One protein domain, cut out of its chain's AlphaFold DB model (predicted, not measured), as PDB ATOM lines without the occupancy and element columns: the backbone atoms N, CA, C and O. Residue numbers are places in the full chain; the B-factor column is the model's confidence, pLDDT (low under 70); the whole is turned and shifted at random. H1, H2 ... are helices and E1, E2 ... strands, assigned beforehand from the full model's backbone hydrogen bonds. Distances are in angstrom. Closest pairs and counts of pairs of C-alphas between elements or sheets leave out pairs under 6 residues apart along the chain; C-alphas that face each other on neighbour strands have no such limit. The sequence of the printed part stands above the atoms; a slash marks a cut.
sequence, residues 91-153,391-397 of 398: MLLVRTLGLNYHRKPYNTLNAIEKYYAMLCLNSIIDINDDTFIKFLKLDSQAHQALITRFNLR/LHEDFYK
ATOM      1  N   MET A  91      16.343  90.570  28.699       85.69
ATOM      2  CA  MET A  91      17.139  91.792  28.546       85.69
ATOM      3  C   MET A  91      18.280  91.869  29.525       85.69
ATOM      4  O   MET A  91      19.348  92.332  29.118       85.69
ATOM      5  N   LEU A  92      18.107  91.389  30.758       87.06
ATOM      6  CA  LEU A  92      19.217  91.306  31.696       87.06
ATOM      7  C   LEU A  92      20.352  90.476  31.090       87.06
ATOM      8  O   LEU A  92      21.498  90.931  31.060       87.06
ATOM      9  N   LEU A  93      20.037  89.314  30.509       90.62
ATOM     10  CA  LEU A  93      21.019  88.465  29.829       90.62
ATOM     11  C   LEU A  93      21.727  89.188  28.676       90.62
ATOM     12  O   LEU A  93      22.959  89.199  28.597       90.62
ATOM     13  N   VAL A  94      20.953  89.813  27.786       90.44
ATOM     14  CA  VAL A  94      21.464  90.490  26.585       90.44
ATOM     15  C   VAL A  94      22.332  91.690  26.956       90.44
ATOM     16  O   VAL A  94      23.449  91.833  26.459       90.44
ATOM     17  N   ARG A  95      21.866  92.547  27.864       89.50
ATOM     18  CA  ARG A  95      22.601  93.743  28.296       89.50
ATOM     19  C   ARG A  95      23.833  93.371  29.119       89.50
ATOM     20  O   ARG A  95      24.893  93.946  28.889       89.50
ATOM     21  N   THR A  96      23.755  92.354  29.979       91.56
ATOM     22  CA  THR A  96      24.922  91.832  30.713       91.56
ATOM     23  C   THR A  96      25.995  91.314  29.755       91.56
ATOM     24  O   THR A  96      27.180  91.616  29.920       91.56
ATOM     25  N   LEU A  97      25.602  90.579  28.709       94.06
ATOM     26  CA  LEU A  97      26.529  90.162  27.658       94.06
ATOM     27  C   LEU A  97      27.133  91.374  26.926       94.06
ATOM     28  O   LEU A  97      28.343  91.414  26.700       94.06
ATOM     29  N   GLY A  98      26.321  92.392  26.631       92.38
ATOM     30  CA  GLY A  98      26.769  93.670  26.070       92.38
ATOM     31  C   GLY A  98      27.823  94.376  26.926       92.38
ATOM     32  O   GLY A  98      28.869  94.754  26.401       92.38
ATOM     33  N   LEU A  99      27.607  94.480  28.243       92.31
ATOM     34  CA  LEU A  99      28.571  95.062  29.188       92.31
ATOM     35  C   LEU A  99      29.880  94.277  29.230       92.31
ATOM     36  O   LEU A  99      30.962  94.860  29.260       92.31
ATOM     37  N   ASN A 100      29.804  92.948  29.175       93.62
ATOM     38  CA  ASN A 100      30.998  92.107  29.136       93.62
ATOM     39  C   ASN A 100      31.849  92.358  27.883       93.62
ATOM     40  O   ASN A 100      33.078  92.271  27.955       93.62
ATOM     41  N   TYR A 101      31.226  92.680  26.747       94.25
ATOM     42  CA  TYR A 101      31.955  93.134  25.564       94.25
ATOM     43  C   TYR A 101      32.467  94.566  25.711       94.25
ATOM     44  O   TYR A 101      33.621  94.816  25.370       94.25
ATOM     45  N   HIS A 102      31.645  95.480  26.236       92.00
ATOM     46  CA  HIS A 102      31.973  96.901  26.402       92.00
ATOM     47  C   HIS A 102      33.191  97.134  27.311       92.00
ATOM     48  O   HIS A 102      34.044  97.960  26.998       92.00
ATOM     49  N   ARG A 103      33.358  96.304  28.351       92.44
ATOM     50  CA  ARG A 103      34.535  96.291  29.246       92.44
ATOM     51  C   ARG A 103      35.858  95.954  28.541       92.44
ATOM     52  O   ARG A 103      36.928  96.153  29.117       92.44
ATOM     53  N   LYS A 104      35.824  95.409  27.319       93.06
ATOM     54  CA  LYS A 104      37.018  95.109  26.514       93.06
ATOM     55  C   LYS A 104      37.273  96.239  25.505       93.06
ATOM     56  O   LYS A 104      36.323  96.798  24.963       93.06
ATOM     57  N   PRO A 105      38.532  96.544  25.142       91.69
ATOM     58  CA  PRO A 105      38.797  97.497  24.067       91.69
ATOM     59  C   PRO A 105      38.195  97.013  22.740       91.69
ATOM     60  O   PRO A 105      38.464  95.889  22.309       91.69
ATOM     61  N   TYR A 106      37.409  97.851  22.059       90.00
ATOM     62  CA  TYR A 106      36.677  97.455  20.848       90.00
ATOM     63  C   TYR A 106      37.591  96.898  19.746       90.00
ATOM     64  O   TYR A 106      37.236  95.945  19.053       90.00
ATOM     65  N   ASN A 107      38.805  97.436  19.593       90.00
ATOM     66  CA  ASN A 107      39.776  96.934  18.616       90.00
ATOM     67  C   ASN A 107      40.312  95.521  18.911       90.00
ATOM     68  O   ASN A 107      40.837  94.895  17.992       90.00
ATOM     69  N   THR A 108      40.178  95.022  20.142       94.50
ATOM     70  CA  THR A 108      40.592  93.659  20.520       94.50
ATOM     71  C   THR A 108      39.531  92.611  20.203       94.50
ATOM     72  O   THR A 108      39.860  91.431  20.105       94.50
ATOM     73  N   LEU A 109      38.280  93.035  19.998       92.62
ATOM     74  CA  LEU A 109      37.188  92.144  19.633       92.62
ATOM     75  C   LEU A 109      37.337  91.663  18.188       92.62
ATOM     76  O   LEU A 109      37.608  92.446  17.266       92.62
ATOM     77  N   ASN A 110      37.099  90.371  17.976       91.25
ATOM     78  CA  ASN A 110      37.006  89.819  16.628       91.25
ATOM     79  C   ASN A 110      35.678  90.221  15.947       91.25
ATOM     80  O   ASN A 110      34.797  90.819  16.562       91.25
ATOM     81  N   ALA A 111      35.517  89.910  14.658       84.00
ATOM     82  CA  ALA A 111      34.340  90.329  13.888       84.00
ATOM     83  C   ALA A 111      33.004  89.809  14.457       84.00
ATOM     84  O   ALA A 111      32.012  90.532  14.427       84.00
ATOM     85  N   ILE A 112      32.988  88.586  14.998       86.50
ATOM     86  CA  ILE A 112      31.794  87.968  15.589       86.50
ATOM     87  C   ILE A 112      31.471  88.627  16.935       86.50
ATOM     88  O   ILE A 112      30.328  88.988  17.188       86.50
ATOM     89  N   GLU A 113      32.478  88.856  17.779       91.75
ATOM     90  CA  GLU A 113      32.289  89.561  19.053       91.75
ATOM     91  C   GLU A 113      31.806  90.997  18.841       91.75
ATOM     92  O   GLU A 113      30.915  91.449  19.550       91.75
ATOM     93  N   LYS A 114      32.346  91.707  17.841       87.81
ATOM     94  CA  LYS A 114      31.864  93.044  17.463       87.81
ATOM     95  C   LYS A 114      30.402  93.009  17.034       87.81
ATOM     96  O   LYS A 114      29.633  93.866  17.454       87.81
ATOM     97  N   TYR A 115      30.018  92.011  16.240       85.56
ATOM     98  CA  TYR A 115      28.631  91.815  15.829       85.56
ATOM     99  C   TYR A 115      27.703  91.618  17.038       85.56
ATOM    100  O   TYR A 115      26.748  92.376  17.197       85.56
ATOM    101  N   TYR A 116      28.024  90.691  17.944       91.19
ATOM    102  CA  TYR A 116      27.203  90.443  19.135       91.19
ATOM    103  C   TYR A 116      27.208  91.595  20.134       91.19
ATOM    104  O   TYR A 116      26.165  91.882  20.718       91.19
ATOM    105  N   ALA A 117      28.328  92.302  20.289       90.00
ATOM    106  CA  ALA A 117      28.379  93.523  21.083       90.00
ATOM    107  C   ALA A 117      27.383  94.556  20.546       90.00
ATOM    108  O   ALA A 117      26.582  95.083  21.310       90.00
ATOM    109  N   MET A 118      27.361  94.797  19.230       84.50
ATOM    110  CA  MET A 118      26.405  95.730  18.627       84.50
ATOM    111  C   MET A 118      24.952  95.296  18.821       84.50
ATOM    112  O   MET A 118      24.124  96.155  19.116       84.50
ATOM    113  N   LEU A 119      24.634  94.002  18.678       84.00
ATOM    114  CA  LEU A 119      23.282  93.503  18.955       84.00
ATOM    115  C   LEU A 119      22.890  93.778  20.412       84.00
ATOM    116  O   LEU A 119      21.863  94.398  20.666       84.00
ATOM    117  N   CYS A 120      23.749  93.403  21.362       90.38
ATOM    118  CA  CYS A 120      23.471  93.537  22.791       90.38
ATOM    119  C   CYS A 120      23.314  94.996  23.235       90.38
ATOM    120  O   CYS A 120      22.366  95.327  23.948       90.38
ATOM    121  N   LEU A 121      24.211  95.882  22.786       86.06
ATOM    122  CA  LEU A 121      24.165  97.313  23.109       86.06
ATOM    123  C   LEU A 121      22.869  97.966  22.610       86.06
ATOM    124  O   LEU A 121      22.237  98.756  23.317       86.06
ATOM    125  N   ASN A 122      22.414  97.546  21.431       79.50
ATOM    126  CA  ASN A 122      21.145  97.968  20.846       79.50
ATOM    127  C   ASN A 122      19.938  97.162  21.329       79.50
ATOM    128  O   ASN A 122      18.834  97.388  20.845       79.50
ATOM    129  N   SER A 123      20.128  96.253  22.291       85.00
ATOM    130  CA  SER A 123      19.040  95.455  22.858       85.00
ATOM    131  C   SER A 123      18.294  94.628  21.795       85.00
ATOM    132  O   SER A 123      17.085  94.429  21.877       85.00
ATOM    133  N   ILE A 124      19.040  94.153  20.791       82.94
ATOM    134  CA  ILE A 124      18.571  93.319  19.684       82.94
ATOM    135  C   ILE A 124      18.910  91.855  19.964       82.94
ATOM    136  O   ILE A 124      20.032  91.522  20.347       82.94
ATOM    137  N   ILE A 125      17.948  90.975  19.708       87.88
ATOM    138  CA  ILE A 125      18.042  89.546  19.975       87.88
ATOM    139  C   ILE A 125      17.836  88.770  18.684       87.88
ATOM    140  O   ILE A 125      16.735  88.765  18.134       87.88
ATOM    141  N   ASP A 126      18.876  88.073  18.228       86.19
ATOM    142  CA  ASP A 126      18.760  87.161  17.091       86.19
ATOM    143  C   ASP A 126      18.418  85.747  17.553       86.19
ATOM    144  O   ASP A 126      19.287  84.941  17.884       86.19
ATOM    145  N   ILE A 127      17.117  85.444  17.572       87.06
ATOM    146  CA  ILE A 127      16.600  84.132  17.984       87.06
ATOM    147  C   ILE A 127      16.938  83.005  16.999       87.06
ATOM    148  O   ILE A 127      16.690  81.843  17.313       87.06
ATOM    149  N   ASN A 128      17.478  83.326  15.819       84.06
ATOM    150  CA  ASN A 128      17.848  82.341  14.802       84.06
ATOM    151  C   ASN A 128      19.357  82.043  14.787       84.06
ATOM    152  O   ASN A 128      19.782  81.143  14.063       84.06
ATOM    153  N   ASP A 129      20.164  82.774  15.561       87.50
ATOM    154  CA  ASP A 129      21.597  82.517  15.699       87.50
ATOM    155  C   ASP A 129      21.868  81.632  16.926       87.50
ATOM    156  O   ASP A 129      22.023  82.105  18.052       87.50
ATOM    157  N   ASP A 130      21.987  80.322  16.694       89.62
ATOM    158  CA  ASP A 130      22.301  79.331  17.731       89.62
ATOM    159  C   ASP A 130      23.565  79.674  18.533       89.62
ATOM    160  O   ASP A 130      23.695  79.288  19.696       89.62
ATOM    161  N   THR A 131      24.534  80.354  17.917       91.19
ATOM    162  CA  THR A 131      25.779  80.742  18.589       91.19
ATOM    163  C   THR A 131      25.516  81.897  19.545       91.19
ATOM    164  O   THR A 131      25.970  81.856  20.689       91.19
ATOM    165  N   PHE A 132      24.729  82.885  19.116       92.19
ATOM    166  CA  PHE A 132      24.309  83.994  19.967       92.19
ATOM    167  C   PHE A 132      23.481  83.512  21.164       92.19
ATOM    168  O   PHE A 132      23.771  83.865  22.306       92.19
ATOM    169  N   ILE A 133      22.520  82.616  20.930       92.94
ATOM    170  CA  ILE A 133      21.682  82.032  21.985       92.94
ATOM    171  C   ILE A 133      22.509  81.239  23.003       92.94
ATOM    172  O   ILE A 133      22.287  81.358  24.210       92.94
ATOM    173  N   LYS A 134      23.526  80.498  22.547       92.25
ATOM    174  CA  LYS A 134      24.482  79.835  23.447       92.25
ATOM    175  C   LYS A 134      25.269  80.834  24.292       92.25
ATOM    176  O   LYS A 134      25.518  80.555  25.463       92.25
ATOM    177  N   PHE A 135      25.649  81.989  23.739       93.25
ATOM    178  CA  PHE A 135      26.324  83.037  24.513       93.25
ATOM    179  C   PHE A 135      25.424  83.662  25.583       93.25
ATOM    180  O   PHE A 135      25.923  83.994  26.657       93.25
ATOM    181  N   LEU A 136      24.113  83.733  25.339       91.69
ATOM    182  CA  LEU A 136      23.115  84.120  26.344       91.69
ATOM    183  C   LEU A 136      22.849  83.027  27.392       91.69
ATOM    184  O   LEU A 136      22.080  83.255  28.317       91.69
ATOM    185  N   LYS A 137      23.485  81.850  27.271       93.25
ATOM    186  CA  LYS A 137      23.318  80.688  28.166       93.25
ATOM    187  C   LYS A 137      21.872  80.196  28.278       93.25
ATOM    188  O   LYS A 137      21.498  79.576  29.269       93.25
ATOM    189  N   LEU A 138      21.077  80.434  27.240       90.88
ATOM    190  CA  LEU A 138      19.724  79.911  27.151       90.88
ATOM    191  C   LEU A 138      19.778  78.426  26.789       90.88
ATOM    192  O   LEU A 138      20.491  78.023  25.866       90.88
ATOM    193  N   ASP A 139      19.027  77.604  27.522       90.19
ATOM    194  CA  ASP A 139      18.879  76.192  27.186       90.19
ATOM    195  C   ASP A 139      17.965  75.988  25.961       90.19
ATOM    196  O   ASP A 139      17.367  76.922  25.417       90.19
ATOM    197  N   SER A 140      17.860  74.744  25.489       89.88
ATOM    198  CA  SER A 140      17.049  74.421  24.311       89.88
ATOM    199  C   SER A 140      15.551  74.660  24.524       89.88
ATOM    200  O   SER A 140      14.845  74.957  23.561       89.88
ATOM    201  N   GLN A 141      15.050  74.551  25.758       90.06
ATOM    202  CA  GLN A 141      13.642  74.781  26.074       90.06
ATOM    203  C   GLN A 141      13.320  76.278  26.040       90.06
ATOM    204  O   GLN A 141      12.342  76.682  25.408       90.06
ATOM    205  N   ALA A 142      14.168  77.091  26.663       88.75
ATOM    206  CA  ALA A 142      14.155  78.545  26.627       88.75
ATOM    207  C   ALA A 142      14.213  79.069  25.187       88.75
ATOM    208  O   ALA A 142      13.365  79.859  24.765       88.75
ATOM    209  N   HIS A 143      15.172  78.574  24.401       90.88
ATOM    210  CA  HIS A 143      15.318  78.939  22.994       90.88
ATOM    211  C   HIS A 143      14.072  78.577  22.184       90.88
ATOM    212  O   HIS A 143      13.527  79.423  21.475       90.88
ATOM    213  N   GLN A 144      13.548  77.360  22.351       87.75
ATOM    214  CA  GLN A 144      12.337  76.930  21.657       87.75
ATOM    215  C   GLN A 144      11.105  77.747  22.073       87.75
ATOM    216  O   GLN A 144      10.234  78.003  21.238       87.75
ATOM    217  N   ALA A 145      11.020  78.184  23.331       85.38
ATOM    218  CA  ALA A 145       9.959  79.066  23.804       85.38
ATOM    219  C   ALA A 145      10.037  80.449  23.140       85.38
ATOM    220  O   ALA A 145       9.014  80.950  22.673       85.38
ATOM    221  N   LEU A 146      11.237  81.030  23.022       85.44
ATOM    222  CA  LEU A 146      11.453  82.290  22.301       85.44
ATOM    223  C   LEU A 146      11.111  82.160  20.820       85.44
ATOM    224  O   LEU A 146      10.383  82.997  20.293       85.44
ATOM    225  N   ILE A 147      11.550  81.082  20.166       85.06
ATOM    226  CA  ILE A 147      11.155  80.774  18.788       85.06
ATOM    227  C   ILE A 147       9.632  80.658  18.706       85.06
ATOM    228  O   ILE A 147       9.010  81.263  17.850       85.06
ATOM    229  N   THR A 148       8.980  79.932  19.604       82.25
ATOM    230  CA  THR A 148       7.521  79.755  19.532       82.25
ATOM    231  C   THR A 148       6.765  81.070  19.752       82.25
ATOM    232  O   THR A 148       5.719  81.283  19.139       82.25
ATOM    233  N   ARG A 149       7.291  81.953  20.609       80.00
ATOM    234  CA  ARG A 149       6.693  83.252  20.938       80.00
ATOM    235  C   ARG A 149       6.917  84.301  19.846       80.00
ATOM    236  O   ARG A 149       5.991  85.040  19.535       80.00
ATOM    237  N   PHE A 150       8.126  84.373  19.293       77.69
ATOM    238  CA  PHE A 150       8.569  85.481  18.437       77.69
ATOM    239  C   PHE A 150       8.895  85.077  16.999       77.69
ATOM    240  O   PHE A 150       8.928  85.938  16.117       77.69
ATOM    241  N   ASN A 151       9.119  83.789  16.727       76.75
ATOM    242  CA  ASN A 151       9.250  83.338  15.353       76.75
ATOM    243  C   ASN A 151       7.887  83.451  14.681       76.75
ATOM    244  O   ASN A 151       6.846  83.042  15.205       76.75
ATOM    245  N   LEU A 152       7.919  84.014  13.487       66.44
ATOM    246  CA  LEU A 152       6.763  84.085  12.628       66.44
ATOM    247  C   LEU A 152       6.255  82.664  12.407       66.44
ATOM    248  O   LEU A 152       7.003  81.792  11.955       66.44
ATOM    249  N   ARG A 153       4.982  82.412  12.746       62.56
ATOM    250  CA  ARG A 153       4.341  81.129  12.435       62.56
ATOM    251  C   ARG A 153       4.642  80.811  10.982       62.56
ATOM    252  O   ARG A 153       4.488  81.687  10.133       62.56
ATOM    253  N   LEU A 391      28.145 104.542  27.076       84.06
ATOM    254  CA  LEU A 391      26.792 104.004  27.184       84.06
ATOM    255  C   LEU A 391      25.811 105.101  27.621       84.06
ATOM    256  O   LEU A 391      26.066 105.821  28.587       84.06
ATOM    257  N   HIS A 392      24.708 105.217  26.891       80.25
ATOM    258  CA  HIS A 392      23.509 105.961  27.251       80.25
ATOM    259  C   HIS A 392      22.903 105.400  28.554       80.25
ATOM    260  O   HIS A 392      22.997 104.205  28.845       80.25
ATOM    261  N   GLU A 393      22.298 106.270  29.366       77.94
ATOM    262  CA  GLU A 393      21.753 105.904  30.685       77.94
ATOM    263  C   GLU A 393      20.571 104.927  30.604       77.94
ATOM    264  O   GLU A 393      20.366 104.124  31.513       77.94
ATOM    265  N   ASP A 394      19.820 104.972  29.506       72.19
ATOM    266  CA  ASP A 394      18.708 104.067  29.200       72.19
ATOM    267  C   ASP A 394      19.156 102.601  29.067       72.19
ATOM    268  O   ASP A 394      18.367 101.683  29.254       72.19
ATOM    269  N   PHE A 395      20.439 102.348  28.792       78.81
ATOM    270  CA  PHE A 395      20.980 100.998  28.725       78.81
ATOM    271  C   PHE A 395      20.878 100.269  30.073       78.81
ATOM    272  O   PHE A 395      20.718  99.049  30.100       78.81
ATOM    273  N   TYR A 396      20.957 101.010  31.178       78.00
ATOM    274  CA  TYR A 396      20.917 100.465  32.534       78.00
ATOM    275  C   TYR A 396      19.506 100.439  33.128       78.00
ATOM    276  O   TYR A 396      19.286  99.768  34.133       78.00
ATOM    277  N   LYS A 397      18.556 101.155  32.517       67.31
ATOM    278  CA  LYS A 397      17.189 101.337  33.021       67.31
ATOM    279  C   LYS A 397      16.186 100.545  32.175       67.31
ATOM    280  O   LYS A 397      16.442 100.265  31.000       67.31
TER     281      LYS A 397
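AT A GLANCE: This is residues 91 to 153 and 391 to 397 of the 398 residues of an uncharacterized protein of Phycomyces blakesleeanus (strain ATCC 8743b / DSM 1359 / FGSC 10004 / NBRC 33097 / NRRL 1555) (UniProt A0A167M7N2). Two helices, H1 and H2, pack on each other at a steep angle, and from them the chain steps through the short strand E1 and the small helix H3 to H4, which makes one end of the longest axis. The loop after H1, residues 103 to 110, makes the other end, and a separate short piece, residues 391 to 397, lies off to one side of the H1 and H2 pair with no named element. The printed part has 70 residues, with four named helices and one named strand in the order H1, H2, E1, H3, H4; the class is mostly helix, and E1 pairs with no named strand. The whole is compact, with a radius of gyration of the C-alphas of 12.8 A and spans of 38 by 27 by 19 A.

HOW THE PARTS SIT: H1, residues 91 to 102, and H2, residues 111 to 121, touch, with the C-alphas of Gly 98 and Cys 120 closest at 4.7 A. They run opposite ways at a steep tilt of 49 degrees. For E1, residues 124 to 126, the closest C-alphas to H2 are those of Leu 119 and Ile 125, 6.6 A apart. H3, residues 130 to 135, is close to H2 but not clearly touching: the closest C-alphas, of Tyr 116 and Phe 132, are 7.1 A apart. Their tilt of 69 degrees is steep, but only just. H3 is also close to H1 but not clearly touching, with the C-alphas of Leu 97 and Phe 135 closest at 7.8 A, and their lines are about perpendicular at 76 degrees. H4, residues 140 to 150, is close to H3 but not clearly touching, with the C-alphas of Ile 133 and His 143 closest at 7.1 A; they run opposite ways at a steep tilt of 66 degrees. H4 is apart from H1, H2 and E1. In H1, H2, H3 and H4 every O i to N i+4 pair is within hydrogen-bond range.

IN THESE COORDINATES: H1, the longest helix by residues, begins with C-alpha 91 at (17.139, 91.792, 28.546) and is 15.8 A long. H2 is 15.4 A long, E1 6.7 A and H3 8.7 A. H4 is 15.1 A long and ends with C-alpha 150 at (8.569, 85.481, 18.437).

THE WHOLE: The two C-alphas farthest apart, of Pro 105 and Arg 153, are 39.9 A apart. Residues 154 to 390 are not printed, and C-alphas 153 and 391 are 35.3 A apart across this cut. The link from H1 to H2 is short; those from H2 to E1, E1 to H3 and H3 to H4 are tight. The mean pLDDT of the printed part is 86.8, and residues 152, 153 and 397 are under 70.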